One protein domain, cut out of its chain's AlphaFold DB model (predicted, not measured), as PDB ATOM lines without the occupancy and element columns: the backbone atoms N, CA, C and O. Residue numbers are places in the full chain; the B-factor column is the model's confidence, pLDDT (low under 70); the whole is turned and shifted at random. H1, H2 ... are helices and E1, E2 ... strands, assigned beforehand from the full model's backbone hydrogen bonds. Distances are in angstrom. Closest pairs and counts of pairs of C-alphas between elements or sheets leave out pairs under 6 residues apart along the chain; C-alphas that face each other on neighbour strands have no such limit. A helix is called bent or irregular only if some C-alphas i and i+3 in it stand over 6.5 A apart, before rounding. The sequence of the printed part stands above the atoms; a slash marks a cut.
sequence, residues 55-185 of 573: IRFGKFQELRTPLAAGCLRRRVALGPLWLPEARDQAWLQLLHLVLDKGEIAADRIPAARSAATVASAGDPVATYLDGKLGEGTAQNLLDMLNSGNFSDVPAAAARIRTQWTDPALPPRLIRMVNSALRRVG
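AT A GLANCE: This is residues 55 to 185 of the 573 residues of an uncharacterized protein of Pseudarthrobacter sp. NamB4 (UniProt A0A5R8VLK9). Five helices make a crossed cluster: H2 lies nearest the middle, H3, H4 and H6 pack on it, and H5 closes the group by packing on the same three helices. H1 and the small hairpin of E1 and E2 sit at the edge of this body, H7 stands at another side of it, and residues 55 to 66 fold back on themselves between H2 and H7. The printed part has 131 residues, with seven named helices and two named strands in the order H1, E1, E2, H2, H3, H4, H5, H6, H7. The class is mostly helix, and the one sheet, of order E1 - E2, is antiparallel. The whole is compact and rounded, with a radius of gyration of the C-alphas of 15.0 A and spans of 39 by 37 by 31 A.

IN THESE COORDINATES: The printed part begins with residues 55 to 66, a stretch with no named element, in which residues 56 to 57 form a short antiparallel pairing with residues 63 to 64. H1, residues 67 to 73, begins at C-alpha 67 at (123.642, 129.913, 172.487). E1, residues 76 to 78, and E2, residues 81 to 83, follow. H2, residues 86 to 101, is 21.5 A long and is neither bent nor irregular, but only just: C-alphas 98 and 101 are 6.0 A apart. H3, residues 106 to 118, is 19.8 A long and irregular, with C-alphas 107 and 110 7.2 A apart. H4, residues 124 to 133, begins at C-alpha 124 at (119.061, 124.559, 177.155). H5 covers residues 137 to 146. H6, residues 150 to 163, is 20.6 A long and irregular, with C-alphas 151 and 154 7.0 A apart. H7, residues 171 to 182, is 16.0 A long and ends at C-alpha 182 at (124.798, 140.902, 150.450).

HOW THE PARTS SIT: H2 and H5 are the hubs, touching three helices each, and are near each other. H2 and H3 form a helical hairpin and touch, the closest C-alphas being those of Ala 90 and Ala 115, 4.4 A apart, at a steep tilt of 36 degrees, only just beyond shallow. H2 touches H4 with residues 88 to 91 alone; the closest C-alphas, of Trp 91 and Val 125, are 6.6 A apart. H2 touches H6 with residues 98 to 99 alone, about perpendicular at 86 degrees, the closest C-alphas being those of Leu 99 and Ala 157, 5.6 A apart. H5 touches H4 at a steep tilt of 65 degrees, with the closest C-alphas, of Ala 138 and Ala 126, 5.2 A apart. H3 touches H5 with residues 112 to 117 alone, the closest C-alphas being those of Ala 116 and Leu 142, 5.6 A apart. H5 and H6 form a helical hairpin at a shallow tilt of 14 degrees, and the closest C-alphas, of Met 144 and Phe 150, are 7.2 A apart. H1 and H2 are close but not clearly touching, with the closest C-alphas, of Cys 71 and Asp 88, 6.5 A apart. E1 and E2 form a hairpin, with N 76 and O 83 2.8 A apart and N 78 and O 81 2.8 A apart, within hydrogen-bond range. H7 touches no helix and is only just apart from H6, at 8.5 A. In H1, H4, H5 and H7 every O i to N i+4 pair is within hydrogen-bond range; the counts are 11 of 12 in H2, 6 of 9 in H3 and 8 of 10 in H6.

THE WHOLE: The two C-alphas farthest apart, those of Gly 79 and Leu 173, are 41.9 A from each other. The printed part has no cut. No link is long; that from H6 to H7, of 7 residues, is short, and the other links are tight. The mean pLDDT of the printed part is 90.8, and no printed residue is under 70.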
ATOM      1  N   ILE A  55     125.809 132.132 167.048       93.75
ATOM      2  CA  ILE A  55     124.682 131.374 166.498       93.75
ATOM      3  C   ILE A  55     123.557 132.361 166.216       93.75
ATOM      4  O   ILE A  55     122.982 132.961 167.129       93.75
ATOM      5  N   ARG A  56     123.252 132.544 164.931       92.75
ATOM      6  CA  ARG A  56     122.209 133.459 164.466       92.75
ATOM      7  C   ARG A  56     121.303 132.765 163.474       92.75
ATOM      8  O   ARG A  56     121.792 132.081 162.580       92.75
ATOM      9  N   PHE A  57     120.014 133.033 163.601       92.75
ATOM     10  CA  PHE A  57     118.977 132.504 162.729       92.75
ATOM     11  C   PHE A  57     118.322 133.615 161.897       92.75
ATOM     12  O   PHE A  57     118.569 134.811 162.086       92.75
ATOM     13  N   GLY A  58     117.468 133.218 160.966       90.62
ATOM     14  CA  GLY A  58     116.855 134.063 159.960       90.62
ATOM     15  C   GLY A  58     117.625 134.049 158.641       90.62
ATOM     16  O   GLY A  58     118.851 133.927 158.580       90.62
ATOM     17  N   LYS A  59     116.892 134.251 157.540       88.62
ATOM     18  CA  LYS A  59     117.443 134.291 156.175       88.62
ATOM     19  C   LYS A  59     118.619 135.261 156.046       88.62
ATOM     20  O   LYS A  59     119.523 135.027 155.241       88.62
ATOM     21  N   PHE A  60     118.611 136.345 156.814       89.06
ATOM     22  CA  PHE A  60     119.637 137.377 156.846       89.06
ATOM     23  C   PHE A  60     120.379 137.445 158.190       89.06
ATOM     24  O   PHE A  60     121.044 138.446 158.442       89.06
ATOM     25  N   GLN A  61     120.326 136.379 159.002       90.12
ATOM     26  CA  GLN A  61     120.948 136.272 160.331       90.12
ATOM     27  C   GLN A  61     120.523 137.404 161.275       90.12
ATOM     28  O   GLN A  61     121.327 137.964 162.026       90.12
ATOM     29  N   GLU A  62     119.257 137.793 161.168       91.00
ATOM     30  CA  GLU A  62     118.657 138.867 161.942       91.00
ATOM     31  C   GLU A  62     118.275 138.464 163.374       91.00
ATOM     32  O   GLU A  62     118.079 139.342 164.211       91.00
ATOM     33  N   LEU A  63     118.191 137.163 163.670       91.25
ATOM     34  CA  LEU A  63     117.802 136.629 164.975       91.25
ATOM     35  C   LEU A  63     119.058 136.209 165.745       91.25
ATOM     36  O   LEU A  63     119.634 135.150 165.497       91.25
ATOM     37  N   ARG A  64     119.520 137.062 166.659       90.69
ATOM     38  CA  ARG A  64     120.723 136.809 167.466       90.69
ATOM     39  C   ARG A  64     120.406 135.937 168.674       90.69
ATOM     40  O   ARG A  64     119.346 136.097 169.279       90.69
ATOM     41  N   THR A  65     121.347 135.068 169.048       92.12
ATOM     42  CA  THR A  65     121.214 134.183 170.213       92.12
ATOM     43  C   THR A  65     122.511 134.146 171.033       92.12
ATOM     44  O   THR A  65     123.588 134.271 170.463       92.12
ATOM     45  N   PRO A  66     122.453 133.935 172.359       92.19
ATOM     46  CA  PRO A  66     123.634 133.714 173.196       92.19
ATOM     47  C   PRO A  66     124.071 132.234 173.245       92.19
ATOM     48  O   PRO A  66     124.884 131.851 174.086       92.19
ATOM     49  N   LEU A  67     123.526 131.374 172.374       93.75
ATOM     50  CA  LEU A  67     123.642 129.913 172.487       93.75
ATOM     51  C   LEU A  67     125.055 129.380 172.207       93.75
ATOM     52  O   LEU A  67     125.405 128.297 172.683       93.75
ATOM     53  N   ALA A  68     125.879 130.136 171.472       94.75
ATOM     54  CA  ALA A  68     127.200 129.706 171.011       94.75
ATOM     55  C   ALA A  68     128.108 129.206 172.147       94.75
ATOM     56  O   ALA A  68     128.648 128.105 172.072       94.75
ATOM     57  N   ALA A  69     128.237 129.985 173.224       94.19
ATOM     58  CA  ALA A  69     129.103 129.636 174.350       94.19
ATOM     59  C   ALA A  69     128.623 128.375 175.089       94.19
ATOM     60  O   ALA A  69     129.439 127.572 175.535       94.19
ATOM     61  N   GLY A  70     127.303 128.183 175.196       94.50
ATOM     62  CA  GLY A  70     126.714 126.979 175.786       94.50
ATOM     63  C   GLY A  70     127.033 125.728 174.968       94.50
ATOM     64  O   GLY A  70     127.550 124.762 175.524       94.50
ATOM     65  N   CYS A  71     126.819 125.794 173.652       94.81
ATOM     66  CA  CYS A  71     127.097 124.685 172.733       94.81
ATOM     67  C   CYS A  71     128.594 124.330 172.707       94.81
ATOM     68  O   CYS A  71     128.961 123.160 172.722       94.81
ATOM     69  N   LEU A  72     129.479 125.337 172.723       95.44
ATOM     70  CA  LEU A  72     130.932 125.121 172.769       95.44
ATOM     71  C   LEU A  72     131.387 124.438 174.065       95.44
ATOM     72  O   LEU A  72     132.321 123.634 174.029       95.44
ATOM     73  N   ARG A  73     130.753 124.744 175.206       95.44
ATOM     74  CA  ARG A  73     131.057 124.090 176.490       95.44
ATOM     75  C   ARG A  73     130.608 122.632 176.524       95.44
ATOM     76  O   ARG A  73     131.330 121.816 177.080       95.44
ATOM     77  N   ARG A  74     129.468 122.307 175.909       94.69
ATOM     78  CA  ARG A  74     128.895 120.948 175.854       94.69
ATOM     79  C   ARG A  74     129.339 120.128 174.638       94.69
ATOM     80  O   ARG A  74     128.725 119.124 174.303       94.69
ATOM     81  N   ARG A  75     130.393 120.549 173.939       94.75
ATOM     82  CA  ARG A  75     130.911 119.803 172.785       94.75
ATOM     83  C   ARG A  75     131.372 118.398 173.189       94.75
ATOM     84  O   ARG A  75     131.985 118.215 174.241       94.75
ATOM     85  N   VAL A  76     131.151 117.434 172.306       94.00
ATOM     86  CA  VAL A  76     131.548 116.034 172.467       94.00
ATOM     87  C   VAL A  76     132.641 115.707 171.452       94.00
ATOM     88  O   VAL A  76     132.575 116.129 170.294       94.00
ATOM     89  N   ALA A  77     133.675 114.988 171.886       91.62
ATOM     90  CA  ALA A  77     134.743 114.538 171.001       91.62
ATOM     91  C   ALA A  77     134.281 113.322 170.185       91.62
ATOM     92  O   ALA A  77     133.816 112.333 170.745       91.62
ATOM     93  N   LEU A  78     134.464 113.380 168.867       85.50
ATOM     94  CA  LEU A  78     134.312 112.256 167.950       85.50
ATOM     95  C   LEU A  78     135.609 112.113 167.142       85.50
ATOM     96  O   LEU A  78     135.791 112.736 166.091       85.50
ATOM     97  N   GLY A  79     136.545 111.319 167.665       84.00
ATOM     98  CA  GLY A  79     137.891 111.190 167.101       84.00
ATOM     99  C   GLY A  79     138.631 112.539 167.106       84.00
ATOM    100  O   GLY A  79     138.764 113.141 168.171       84.00
ATOM    101  N   PRO A  80     139.111 113.044 165.950       82.50
ATOM    102  CA  PRO A  80     139.770 114.350 165.865       82.50
ATOM    103  C   PRO A  80     138.784 115.530 165.801       82.50
ATOM    104  O   PRO A  80     139.214 116.683 165.755       82.50
ATOM    105  N   LEU A  81     137.474 115.266 165.731       84.19
ATOM    106  CA  LEU A  81     136.449 116.289 165.559       84.19
ATOM    107  C   LEU A  81     135.745 116.589 166.879       84.19
ATOM    108  O   LEU A  81     135.531 115.713 167.713       84.19
ATOM    109  N   TRP A  82     135.323 117.840 167.024       90.31
ATOM    110  CA  TRP A  82     134.406 118.258 168.073       90.31
ATOM    111  C   TRP A  82     133.036 118.486 167.455       90.31
ATOM    112  O   TRP A  82     132.900 119.291 166.532       90.31
ATOM    113  N   LEU A  83     132.030 117.785 167.967       92.12
ATOM    114  CA  LEU A  83     130.639 117.961 167.575       92.12
ATOM    115  C   LEU A  83     129.868 118.653 168.702       92.12
ATOM    116  O   LEU A  83     130.237 118.512 169.871       92.12
ATOM    117  N   PRO A  84     128.795 119.400 168.393       92.06
ATOM    118  CA  PRO A  84     127.825 119.763 169.414       92.06
ATOM    119  C   PRO A  84     127.251 118.494 170.055       92.06
ATOM    120  O   PRO A  84     127.167 117.450 169.407       92.06
ATOM    121  N   GLU A  85     126.825 118.584 171.312       94.44
ATOM    122  CA  GLU A  85     126.013 117.533 171.926       94.44
ATOM    123  C   GLU A  85     124.798 117.215 171.037       94.44
ATOM    124  O   GLU A  85     124.228 118.118 170.423       94.44
ATOM    125  N   ALA A  86     124.376 115.948 170.974       93.19
ATOM    126  CA  ALA A  86     123.316 115.501 170.062       93.19
ATOM    127  C   ALA A  86     122.021 116.331 170.176       93.19
ATOM    128  O   ALA A  86     121.375 116.618 169.168       93.19
ATOM    129  N   ARG A  87     121.675 116.766 171.393       95.00
ATOM    130  CA  ARG A  87     120.500 117.603 171.674       95.00
ATOM    131  C   ARG A  87     120.660 119.037 171.171       95.00
ATOM    132  O   ARG A  87     119.755 119.565 170.527       95.00
ATOM    133  N   ASP A  88     121.828 119.644 171.387       95.00
ATOM    134  CA  ASP A  88     122.156 120.955 170.816       95.00
ATOM    135  C   ASP A  88     122.155 120.877 169.281       95.00
ATOM    136  O   ASP A  88     121.540 121.708 168.617       95.00
ATOM    137  N   GLN A  89     122.777 119.845 168.699       94.25
ATOM    138  CA  GLN A  89     122.790 119.625 167.251       94.25
ATOM    139  C   GLN A  89     121.370 119.510 166.681       94.25
ATOM    140  O   GLN A  89     121.066 120.153 165.672       94.25
ATOM    141  N   ALA A  90     120.501 118.733 167.333       96.00
ATOM    142  CA  ALA A  90     119.105 118.583 166.946       96.00
ATOM    143  C   ALA A  90     118.378 119.935 166.944       96.00
ATOM    144  O   ALA A  90     117.815 120.333 165.924       96.00
ATOM    145  N   TRP A  91     118.462 120.692 168.039       96.69
ATOM    146  CA  TRP A  91     117.833 122.007 168.138       96.69
ATOM    147  C   TRP A  91     118.358 123.014 167.110       96.69
ATOM    148  O   TRP A  91     117.567 123.700 166.460       96.69
ATOM    149  N   LEU A  92     119.677 123.092 166.910       95.00
ATOM    150  CA  LEU A  92     120.275 123.986 165.915       95.00
ATOM    151  C   LEU A  92     119.810 123.639 164.496       95.00
ATOM    152  O   LEU A  92     119.517 124.539 163.706       95.00
ATOM    153  N   GLN A  93     119.685 122.349 164.183       94.75
ATOM    154  CA  GLN A  93     119.166 121.890 162.900       94.75
ATOM    155  C   GLN A  93     117.684 122.242 162.716       94.75
ATOM    156  O   GLN A  93     117.307 122.727 161.646       94.75
ATOM    157  N   LEU A  94     116.850 122.042 163.739       95.25
ATOM    158  CA  LEU A  94     115.433 122.413 163.693       95.25
ATOM    159  C   LEU A  94     115.254 123.911 163.464       95.25
ATOM    160  O   LEU A  94     114.534 124.318 162.552       95.25
ATOM    161  N   LEU A  95     115.957 124.737 164.235       95.06
ATOM    162  CA  LEU A  95     115.878 126.188 164.108       95.06
ATOM    163  C   LEU A  95     116.421 126.675 162.763       95.06
ATOM    164  O   LEU A  95     115.830 127.576 162.174       95.06
ATOM    165  N   HIS A  96     117.464 126.046 162.217       93.88
ATOM    166  CA  HIS A  96     117.931 126.336 160.859       93.88
ATOM    167  C   HIS A  96     116.834 126.080 159.812       93.88
ATOM    168  O   HIS A  96     116.564 126.922 158.952       93.88
ATOM    169  N   LEU A  97     116.164 124.927 159.886       93.62
ATOM    170  CA  LEU A  97     115.092 124.578 158.952       93.62
ATOM    171  C   LEU A  97     113.882 125.514 159.100       93.62
ATOM    172  O   LEU A  97     113.363 126.019 158.108       93.62
ATOM    173  N   VAL A  98     113.468 125.809 160.331       93.69
ATOM    174  CA  VAL A  98     112.270 126.612 160.606       93.69
ATOM    175  C   VAL A  98     112.516 128.104 160.366       93.69
ATOM    176  O   VAL A  98     111.707 128.765 159.722       93.69
ATOM    177  N   LEU A  99     113.628 128.665 160.842       93.31
ATOM    178  CA  LEU A  99     113.850 130.117 160.865       93.31
ATOM    179  C   LEU A  99     114.653 130.635 159.665       93.31
ATOM    180  O   LEU A  99     114.375 131.743 159.188       93.31
ATOM    181  N   ASP A 100     115.607 129.856 159.145       91.25
ATOM    182  CA  ASP A 100     116.459 130.304 158.033       91.25
ATOM    183  C   ASP A 100     115.818 129.993 156.683       91.25
ATOM    184  O   ASP A 100     115.815 130.847 155.788       91.25
ATOM    185  N   LYS A 101     115.272 128.777 156.531       89.56
ATOM    186  CA  LYS A 101     114.544 128.378 155.316       89.56
ATOM    187  C   LYS A 101     113.114 128.901 155.332       89.56
ATOM    188  O   LYS A 101     112.659 129.418 154.316       89.56
ATOM    189  N   GLY A 102     112.447 128.856 156.487       87.81
ATOM    190  CA  GLY A 102     111.055 129.292 156.633       87.81
ATOM    191  C   GLY A 102     110.026 128.238 156.224       87.81
ATOM    192  O   GLY A 102     108.844 128.436 156.468       87.81
ATOM    193  N   GLU A 103     110.471 127.141 155.620       90.38
ATOM    194  CA  GLU A 103     109.678 125.987 155.209       90.38
ATOM    195  C   GLU A 103     110.582 124.748 155.209       90.38
ATOM    196  O   GLU A 103     111.802 124.857 155.032       90.38
ATOM    197  N   ILE A 104     109.994 123.567 155.398       90.81
ATOM    198  CA  ILE A 104     110.730 122.299 155.375       90.81
ATOM    199  C   ILE A 104     110.442 121.607 154.049       90.81
ATOM    200  O   ILE A 104     109.361 121.064 153.837       90.81
ATOM    201  N   ALA A 105     111.427 121.637 153.152       90.56
ATOM    202  CA  ALA A 105     111.353 120.932 151.880       90.56
ATOM    203  C   ALA A 105     111.214 119.413 152.090       90.56
ATOM    204  O   ALA A 105     111.713 118.860 153.074       90.56
ATOM    205  N   ALA A 106     110.557 118.734 151.146       90.06
ATOM    206  CA  ALA A 106     110.211 117.316 151.266       90.06
ATOM    207  C   ALA A 106     111.429 116.401 151.504       90.06
ATOM    208  O   ALA A 106     111.350 115.450 152.277       90.06
ATOM    209  N   ASP A 107     112.582 116.727 150.913       91.94
ATOM    210  CA  ASP A 107     113.854 116.015 151.099       91.94
ATOM    211  C   ASP A 107     114.450 116.185 152.510       91.94
ATOM    212  O   ASP A 107     115.293 115.395 152.934       91.94
ATOM    213  N   ARG A 108     114.020 117.210 153.256       91.94
ATOM    214  CA  ARG A 108     114.501 117.539 154.607       91.94
ATOM    215  C   ARG A 108     113.563 117.099 155.721       91.94
ATOM    216  O   ARG A 108     113.983 117.115 156.876       91.94
ATOM    217  N   ILE A 109     112.354 116.644 155.392       92.12
ATOM    218  CA  ILE A 109     111.388 116.109 156.359       92.12
ATOM    219  C   ILE A 109     111.988 114.984 157.225       92.12
ATOM    220  O   ILE A 109     111.876 115.080 158.448       92.12
ATOM    221  N   PRO A 110     112.677 113.959 156.676       92.19
ATOM    222  CA  PRO A 110     113.241 112.890 157.506       92.19
ATOM    223  C   PRO A 110     114.259 113.410 158.525       92.19
ATOM    224  O   PRO A 110     114.259 113.001 159.682       92.19
ATOM    225  N   ALA A 111     115.090 114.366 158.104       91.25
ATOM    226  CA  ALA A 111     116.098 114.976 158.957       91.25
ATOM    227  C   ALA A 111     115.466 115.858 160.049       91.25
ATOM    228  O   ALA A 111     115.917 115.831 161.190       91.25
ATOM    229  N   ALA A 112     114.397 116.592 159.721       92.56
ATOM    230  CA  ALA A 112     113.627 117.367 160.692       92.56
ATOM    231  C   ALA A 112     112.976 116.466 161.752       92.56
ATOM    232  O   ALA A 112     113.088 116.753 162.937       92.56
ATOM    233  N   ARG A 113     112.359 115.348 161.343       92.50
ATOM    234  CA  ARG A 113     111.760 114.381 162.279       92.50
ATOM    235  C   ARG A 113     112.809 113.746 163.179       92.50
ATOM    236  O   ARG A 113     112.625 113.719 164.385       92.50
ATOM    237  N   SER A 114     113.930 113.301 162.609       92.88
ATOM    238  CA  SER A 114     115.025 112.717 163.390       92.88
ATOM    239  C   SER A 114     115.594 113.696 164.420       92.88
ATOM    240  O   SER A 114     115.949 113.283 165.521       92.88
ATOM    241  N   ALA A 115     115.683 114.985 164.088       94.00
ATOM    242  CA  ALA A 115     116.091 116.002 165.049       94.00
ATOM    243  C   ALA A 115     115.006 116.228 166.121       94.00
ATOM    244  O   ALA A 115     115.321 116.255 167.307       94.00
ATOM    245  N   ALA A 116     113.728 116.301 165.735       93.69
ATOM    246  CA  ALA A 116     112.607 116.471 166.664       93.69
ATOM    247  C   ALA A 116     112.434 115.303 167.650       93.69
ATOM    248  O   ALA A 116     111.984 115.525 168.768       93.69
ATOM    249  N   THR A 117     112.830 114.082 167.279       93.81
ATOM    250  CA  THR A 117     112.817 112.924 168.189       93.81
ATOM    251  C   THR A 117     113.947 112.937 169.218       93.81
ATOM    252  O   THR A 117     113.829 112.296 170.256       93.81
ATOM    253  N   VAL A 118     115.060 113.617 168.922       94.25
ATOM    254  CA  VAL A 118     116.228 113.707 169.819       94.25
ATOM    255  C   VAL A 118     116.119 114.918 170.749       94.25
ATOM    256  O   VAL A 118     116.586 114.866 171.885       94.25
ATOM    257  N   ALA A 119     115.528 116.006 170.260       94.44
ATOM    258  CA  ALA A 119     115.326 117.233 171.013       94.44
ATOM    259  C   ALA A 119     114.252 117.070 172.103       94.44
ATOM    260  O   ALA A 119     113.233 116.413 171.906       94.44
ATOM    261  N   SER A 120     114.460 117.727 173.243       94.44
ATOM    262  CA  SER A 120     113.512 117.796 174.355       94.44
ATOM    263  C   SER A 120     113.192 119.248 174.718       94.44
ATOM    264  O   SER A 120     114.039 120.136 174.597       94.44
ATOM    265  N   ALA A 121     111.977 119.496 175.215       90.56
ATOM    266  CA  ALA A 121     111.565 120.809 175.711       90.56
ATOM    267  C   ALA A 121     112.313 121.254 176.985       90.56
ATOM    268  O   ALA A 121     112.327 122.439 177.302       90.56
ATOM    269  N   GLY A 122     112.977 120.332 177.691       90.62
ATOM    270  CA  GLY A 122     113.833 120.657 178.837       90.62
ATOM    271  C   GLY A 122     115.263 121.066 178.471       90.62
ATOM    272  O   GLY A 122     116.055 121.375 179.360       90.62
ATOM    273  N   ASP A 123     115.634 121.034 177.189       94.00
ATOM    274  CA  ASP A 123     117.011 121.299 176.776       94.00
ATOM    275  C   ASP A 123     117.365 122.794 176.858       94.00
ATOM    276  O   ASP A 123     116.498 123.650 176.677       94.00
ATOM    277  N   PRO A 124     118.652 123.159 177.016       94.00
ATOM    278  CA  PRO A 124     119.061 124.559 177.155       94.00
ATOM    279  C   PRO A 124     118.597 125.479 176.015       94.00
ATOM    280  O   PRO A 124     118.304 126.653 176.243       94.00
ATOM    281  N   VAL A 125     118.534 124.962 174.782       94.19
ATOM    282  CA  VAL A 125     118.019 125.722 173.632       94.19
ATOM    283  C   VAL A 125     116.503 125.913 173.732       94.19
ATOM    284  O   VAL A 125     116.023 127.009 173.450       94.19
ATOM    285  N   ALA A 126     115.762 124.898 174.176       94.31
ATOM    286  CA  ALA A 126     114.321 124.976 174.397       94.31
ATOM    287  C   ALA A 126     113.975 125.988 175.494       94.31
ATOM    288  O   ALA A 126     113.175 126.891 175.261       94.31
ATOM    289  N   THR A 127     114.666 125.929 176.638       94.88
ATOM    290  CA  THR A 127     114.508 126.900 177.732       94.88
ATOM    291  C   THR A 127     114.790 128.328 177.265       94.88
ATOM    292  O   THR A 127     114.081 129.261 177.638       94.88
ATOM    293  N   TYR A 128     115.807 128.516 176.418       93.81
ATOM    294  CA  TYR A 128     116.084 129.821 175.822       93.81
ATOM    295  C   TYR A 128     114.940 130.303 174.919       93.81
ATOM    296  O   TYR A 128     114.577 131.477 174.988       93.81
ATOM    297  N   LEU A 129     114.375 129.431 174.078       93.00
ATOM    298  CA  LEU A 129     113.247 129.781 173.211       93.00
ATOM    299  C   LEU A 129     112.008 130.148 174.026       93.00
ATOM    300  O   LEU A 129     111.410 131.190 173.762       93.00
ATOM    301  N   ASP A 130     111.669 129.349 175.033       93.69
ATOM    302  CA  ASP A 130     110.506 129.575 175.891       93.69
ATOM    303  C   ASP A 130     110.646 130.868 176.699       93.69
ATOM    304  O   ASP A 130     109.747 131.706 176.697       93.69
ATOM    305  N   GLY A 131     111.823 131.119 177.281       91.31
ATOM    306  CA  GLY A 131     112.101 132.385 177.963       91.31
ATOM    307  C   GLY A 131     112.070 133.606 177.033       91.31
ATOM    308  O   GLY A 131     111.890 134.733 177.495       91.31
ATOM    309  N   LYS A 132     112.250 133.410 175.719       89.81
ATOM    310  CA  LYS A 132     112.292 134.494 174.731       89.81
ATOM    311  C   LYS A 132     110.948 134.768 174.058       89.81
ATOM    312  O   LYS A 132     110.694 135.913 173.687       89.81
ATOM    313  N   LEU A 133     110.139 133.734 173.849       90.12
ATOM    314  CA  LEU A 133     108.937 133.764 173.006       90.12
ATOM    315  C   LEU A 133     107.654 133.423 173.781       90.12
ATOM    316  O   LEU A 133     106.564 133.670 173.269       90.12
ATOM    317  N   GLY A 134     107.783 132.915 175.007       89.06
ATOM    318  CA  GLY A 134     106.691 132.454 175.860       89.06
ATOM    319  C   GLY A 134     106.788 130.954 176.139       89.06
ATOM    320  O   GLY A 134     107.233 130.181 175.285       89.06
ATOM    321  N   GLU A 135     106.355 130.548 177.332       90.12
ATOM    322  CA  GLU A 135     106.372 129.150 177.775       90.12
ATOM    323  C   GLU A 135     105.637 128.216 176.800       90.12
ATOM    324  O   GLU A 135     104.579 128.552 176.263       90.12
ATOM    325  N   GLY A 136     106.213 127.033 176.557       90.81
ATOM    326  CA  GLY A 136     105.632 126.006 175.688       90.81
ATOM    327  C   GLY A 136     105.854 126.227 174.190       90.81
ATOM    328  O   GLY A 136     105.408 125.410 173.384       90.81
ATOM    329  N   THR A 137     106.563 127.281 173.777       91.94
ATOM    330  CA  THR A 137     106.893 127.518 172.362       91.94
ATOM    331  C   THR A 137     107.735 126.379 171.784       91.94
ATOM    332  O   THR A 137     107.464 125.905 170.679       91.94
ATOM    333  N   ALA A 138     108.740 125.922 172.528       93.81
ATOM    334  CA  ALA A 138     109.614 124.827 172.139       93.81
ATOM    335  C   ALA A 138     108.845 123.503 172.024       93.81
ATOM    336  O   ALA A 138     108.973 122.815 171.011       93.81
ATOM    337  N   GLN A 139     108.001 123.183 173.010       94.56
ATOM    338  CA  GLN A 139     107.177 121.971 172.999       94.56
ATOM    339  C   GLN A 139     106.205 121.964 171.811       94.56
ATOM    340  O   GLN A 139     106.194 121.010 171.037       94.56
ATOM    341  N   ASN A 140     105.487 123.068 171.585       93.44
ATOM    342  CA  ASN A 140     104.572 123.209 170.449       93.44
ATOM    343  C   ASN A 140     105.279 123.005 169.100       93.44
ATOM    344  O   ASN A 140     104.708 122.431 168.169       93.44
ATOM    345  N   LEU A 141     106.528 123.469 168.978       93.50
ATOM    346  CA  LEU A 141     107.322 123.260 167.771       93.50
ATOM    347  C   LEU A 141     107.693 121.782 167.584       93.50
ATOM    348  O   LEU A 141     107.589 121.271 166.469       93.50
ATOM    349  N   LEU A 142     108.103 121.089 168.649       94.94
ATOM    350  CA  LEU A 142     108.403 119.656 168.591       94.94
ATOM    351  C   LEU A 142     107.156 118.836 168.242       94.94
ATOM    352  O   LEU A 142     107.225 117.981 167.360       94.94
ATOM    353  N   ASP A 143     106.012 119.137 168.855       94.19
ATOM    354  CA  ASP A 143     104.747 118.440 168.600       94.19
ATOM    355  C   ASP A 143     104.292 118.610 167.148       94.19
ATOM    356  O   ASP A 143     103.909 117.638 166.491       94.19
ATOM    357  N   MET A 144     104.415 119.821 166.597       92.94
ATOM    358  CA  MET A 144     104.133 120.103 165.186       92.94
ATOM    359  C   MET A 144     105.006 119.265 164.240       92.94
ATOM    360  O   MET A 144     104.518 118.720 163.249       92.94
ATOM    361  N   LEU A 145     106.301 119.138 164.539       92.69
ATOM    362  CA  LEU A 145     107.240 118.395 163.697       92.69
ATOM    363  C   LEU A 145     107.077 116.875 163.836       92.69
ATOM    364  O   LEU A 145     107.193 116.150 162.844       92.69
ATOM    365  N   ASN A 146     106.770 116.388 165.040       91.75
ATOM    366  CA  ASN A 146     106.555 114.969 165.316       91.75
ATOM    367  C   ASN A 146     105.227 114.457 164.741       91.75
ATOM    368  O   ASN A 146     105.189 113.347 164.201       91.75
ATOM    369  N   SER A 147     104.174 115.283 164.776       90.69
ATOM    370  CA  SER A 147     102.865 114.999 164.163       90.69
ATOM    371  C   SER A 147     102.869 115.060 162.631       90.69
ATOM    372  O   SER A 147     101.938 114.574 161.995       90.69
ATOM    373  N   GLY A 148     103.931 115.595 162.019       88.06
ATOM    374  CA  GLY A 148     104.068 115.681 160.566       88.06
ATOM    375  C   GLY A 148     103.337 116.866 159.929       88.06
ATOM    376  O   GLY A 148     103.201 116.907 158.704       88.06
ATOM    377  N   ASN A 149     102.917 117.852 160.726       89.25
ATOM    378  CA  ASN A 149     102.199 119.050 160.280       89.25
ATOM    379  C   ASN A 149     103.151 120.099 159.671       89.25
ATOM    380  O   ASN A 149     103.234 121.248 160.105       89.25
ATOM    381  N   PHE A 150     103.905 119.709 158.639       90.38
ATOM    382  CA  PHE A 150     104.917 120.570 158.009       90.38
ATOM    383  C   PHE A 150     104.329 121.770 157.252       90.38
ATOM    384  O   PHE A 150     105.037 122.754 157.037       90.38
ATOM    385  N   SER A 151     103.044 121.719 156.881       89.00
ATOM    386  CA  SER A 151     102.315 122.831 156.252       89.00
ATOM    387  C   SER A 151     102.222 124.068 157.144       89.00
ATOM    388  O   SER A 151     102.134 125.181 156.629       89.00
ATOM    389  N   ASP A 152     102.285 123.882 158.463       91.56
ATOM    390  CA  ASP A 152     102.083 124.951 159.444       91.56
ATOM    391  C   ASP A 152     103.404 125.608 159.869       91.56
ATOM    392  O   ASP A 152     103.414 126.688 160.470       91.56
ATOM    393  N   VAL A 153     104.540 125.010 159.488       92.50
ATOM    394  CA  VAL A 153     105.883 125.521 159.791       92.50
ATOM    395  C   VAL A 153     106.090 126.960 159.302       92.50
ATOM    396  O   VAL A 153     106.617 127.758 160.080       92.50
ATOM    397  N   PRO A 154     105.662 127.373 158.089       93.69
ATOM    398  CA  PRO A 154     105.801 128.764 157.658       93.69
ATOM    399  C   PRO A 154     105.062 129.757 158.559       93.69
ATOM    400  O   PRO A 154     105.588 130.841 158.843       93.69
ATOM    401  N   ALA A 155     103.873 129.388 159.048       92.00
ATOM    402  CA  ALA A 155     103.091 130.213 159.962       92.00
ATOM    403  C   ALA A 155     103.761 130.301 161.341       92.00
ATOM    404  O   ALA A 155     103.914 131.401 161.879       92.00
ATOM    405  N   ALA A 156     104.244 129.177 161.879       90.69
ATOM    406  CA  ALA A 156     105.014 129.147 163.123       90.69
ATOM    407  C   ALA A 156     106.302 129.982 163.018       90.69
ATOM    408  O   ALA A 156     106.554 130.855 163.849       90.69
ATOM    409  N   ALA A 157     107.072 129.807 161.943       91.69
ATOM    410  CA  ALA A 157     108.287 130.571 161.677       91.69
ATOM    411  C   ALA A 157     108.014 132.076 161.540       91.69
ATOM    412  O   ALA A 157     108.829 132.904 161.951       91.69
ATOM    413  N   ALA A 158     106.894 132.468 160.925       90.56
ATOM    414  CA  ALA A 158     106.487 133.869 160.851       90.56
ATOM    415  C   ALA A 158     106.176 134.438 162.245       90.56
ATOM    416  O   ALA A 158     106.715 135.492 162.583       90.56
ATOM    417  N   ARG A 159     105.398 133.718 163.068       89.75
ATOM    418  CA  ARG A 159     105.074 134.120 164.450       89.75
ATOM    419  C   ARG A 159     106.335 134.310 165.291       89.75
ATOM    420  O   ARG A 159     106.553 135.410 165.801       89.75
ATOM    421  N   ILE A 160     107.214 133.304 165.310       90.44
ATOM    422  CA  ILE A 160     108.494 133.351 166.034       90.44
ATOM    423  C   ILE A 160     109.319 134.569 165.596       90.44
ATOM    424  O   ILE A 160     109.786 135.340 166.429       90.44
ATOM    425  N   ARG A 161     109.446 134.813 164.283       89.12
ATOM    426  CA  ARG A 161     110.192 135.971 163.754       89.12
ATOM    427  C   ARG A 161     109.592 137.318 164.151       89.12
ATOM    428  O   ARG A 161     110.340 138.277 164.308       89.12
ATOM    429  N   THR A 162     108.267 137.420 164.265       86.50
ATOM    430  CA  THR A 162     107.603 138.675 164.656       86.50
ATOM    431  C   THR A 162     107.711 138.974 166.147       86.50
ATOM    432  O   THR A 162     107.824 140.141 166.509       86.50
ATOM    433  N   GLN A 163     107.706 137.937 166.986       88.19
ATOM    434  CA  GLN A 163     107.844 138.054 168.439       88.19
ATOM    435  C   GLN A 163     109.304 138.225 168.874       88.19
ATOM    436  O   GLN A 163     109.574 138.693 169.978       88.19
ATOM    437  N   TRP A 164     110.259 137.892 168.001       88.56
ATOM    438  CA  TRP A 164     111.679 138.034 168.292       88.56
ATOM    439  C   TRP A 164     112.083 139.505 168.442       88.56
ATOM    440  O   TRP A 164     112.212 140.247 167.465       88.56
ATOM    441  N   THR A 165     112.343 139.923 169.676       82.44
ATOM    442  CA  THR A 165     112.862 141.254 170.005       82.44
ATOM    443  C   THR A 165     114.333 141.163 170.413       82.44
ATOM    444  O   THR A 165     114.732 140.260 171.146       82.44
ATOM    445  N   ASP A 166     115.175 142.080 169.942       75.88
ATOM    446  CA  ASP A 166     116.564 142.221 170.405       75.88
ATOM    447  C   ASP A 166     116.713 143.634 170.997       75.88
ATOM    448  O   ASP A 166     116.386 144.604 170.307       75.88
ATOM    449  N   PRO A 167     117.146 143.762 172.268       71.31
ATOM    450  CA  PRO A 167     117.255 145.052 172.946       71.31
ATOM    451  C   PRO A 167     118.327 145.968 172.343       71.31
ATOM    452  O   PRO A 167     118.255 147.178 172.527       71.31
ATOM    453  N   ALA A 168     119.312 145.423 171.620       79.50
ATOM    454  CA  ALA A 168     120.364 146.223 171.002       79.50
ATOM    455  C   ALA A 168     119.936 146.786 169.641       79.50
ATOM    456  O   ALA A 168     120.127 147.969 169.370       79.50
ATOM    457  N   LEU A 169     119.391 145.940 168.758       80.81
ATOM    458  CA  LEU A 169     119.022 146.328 167.394       80.81
ATOM    459  C   LEU A 169     117.797 145.549 166.897       80.81
ATOM    460  O   LEU A 169     117.829 144.319 166.892       80.81
ATOM    461  N   PRO A 170     116.760 146.218 166.358       87.06
ATOM    462  CA  PRO A 170     115.595 145.533 165.809       87.06
ATOM    463  C   PRO A 170     115.963 144.570 164.659       87.06
ATOM    464  O   PRO A 170     116.615 144.999 163.697       87.06
ATOM    465  N   PRO A 171     115.468 143.314 164.646       87.62
ATOM    466  CA  PRO A 171     115.761 142.348 163.578       87.62
ATOM    467  C   PRO A 171     115.410 142.842 162.166       87.62
ATOM    468  O   PRO A 171     116.102 142.535 161.195       87.62
ATOM    469  N   ARG A 172     114.371 143.678 162.027       87.38
ATOM    470  CA  ARG A 172     113.984 144.284 160.737       87.38
ATOM    471  C   ARG A 172     115.092 145.163 160.150       87.38
ATOM    472  O   ARG A 172     115.347 145.096 158.947       87.38
ATOM    473  N   LEU A 173     115.766 145.946 160.992       86.94
ATOM    474  CA  LEU A 173     116.879 146.799 160.580       86.94
ATOM    475  C   LEU A 173     118.084 145.946 160.173       86.94
ATOM    476  O   LEU A 173     118.640 146.155 159.097       86.94
ATOM    477  N   ILE A 174     118.423 144.928 160.976       87.50
ATOM    478  CA  ILE A 174     119.509 143.983 160.665       87.50
ATOM    479  C   ILE A 174     119.252 143.299 159.319       87.50
ATOM    480  O   ILE A 174     120.135 143.260 158.465       87.50
ATOM    481  N   ARG A 175     118.024 142.824 159.083       88.81
ATOM    482  CA  ARG A 175     117.615 142.224 157.809       88.81
ATOM    483  C   ARG A 175     117.790 143.185 156.634       88.81
ATOM    484  O   ARG A 175     118.310 142.775 155.598       88.81
ATOM    485  N   MET A 176     117.361 144.440 156.770       88.25
ATOM    486  CA  MET A 176     117.494 145.447 155.712       88.25
ATOM    487  C   MET A 176     118.967 145.714 155.378       88.25
ATOM    488  O   MET A 176     119.354 145.653 154.208       88.25
ATOM    489  N   VAL A 177     119.793 145.930 156.406       87.56
ATOM    490  CA  VAL A 177     121.234 146.175 156.265       87.56
ATOM    491  C   VAL A 177     121.933 144.963 155.649       87.56
ATOM    492  O   VAL A 177     122.613 145.098 154.634       87.56
ATOM    493  N   ASN A 178     121.721 143.761 156.187       89.12
ATOM    494  CA  ASN A 178     122.361 142.544 155.689       89.12
ATOM    495  C   ASN A 178     121.918 142.204 154.263       89.12
ATOM    496  O   ASN A 178     122.747 141.810 153.447       89.12
ATOM    497  N   SER A 179     120.644 142.409 153.919       89.31
ATOM    498  CA  SER A 179     120.147 142.236 152.549       89.31
ATOM    499  C   SER A 179     120.840 143.185 151.565       89.31
ATOM    500  O   SER A 179     121.274 142.753 150.496       89.31
ATOM    501  N   ALA A 180     121.014 144.458 151.936       84.31
ATOM    502  CA  ALA A 180     121.730 145.433 151.117       84.31
ATOM    503  C   ALA A 180     123.221 145.081 150.980       84.31
ATOM    504  O   ALA A 180     123.748 145.048 149.868       84.31
ATOM    505  N   LEU A 181     123.884 144.740 152.087       86.75
ATOM    506  CA  LEU A 181     125.295 144.354 152.107       86.75
ATOM    507  C   LEU A 181     125.573 143.104 151.262       86.75
ATOM    508  O   LEU A 181     126.563 143.066 150.530       86.75
ATOM    509  N   ARG A 182     124.671 142.115 151.274       87.44
ATOM    510  CA  ARG A 182     124.798 140.902 150.450       87.44
ATOM    511  C   ARG A 182     124.755 141.182 148.944       87.44
ATOM    512  O   ARG A 182     125.301 140.391 148.180       87.44
ATOM    513  N   ARG A 183     124.205 142.322 148.492       83.38
ATOM    514  CA  ARG A 183     124.250 142.737 147.069       83.38
ATOM    515  C   ARG A 183     125.659 143.096 146.596       83.38
ATOM    516  O   ARG A 183     125.938 143.032 145.400       83.38
ATOM    517  N   VAL A 184     126.562 143.450 147.514       79.44
ATOM    518  CA  VAL A 184     127.984 143.651 147.195       79.44
ATOM    519  C   VAL A 184     128.644 142.318 146.810       79.44
ATOM    520  O   VAL A 184     129.599 142.307 146.034       79.44
ATOM    521  N   GLY A 185     128.096 141.193 147.267       83.69
ATOM    522  CA  GLY A 185     128.592 139.861 146.953       83.69
ATOM    523  C   GLY A 185     129.927 139.523 147.631       83.69
ATOM    524  O   GLY A 185     130.549 140.372 148.277       83.69
TER     525      GLY A 185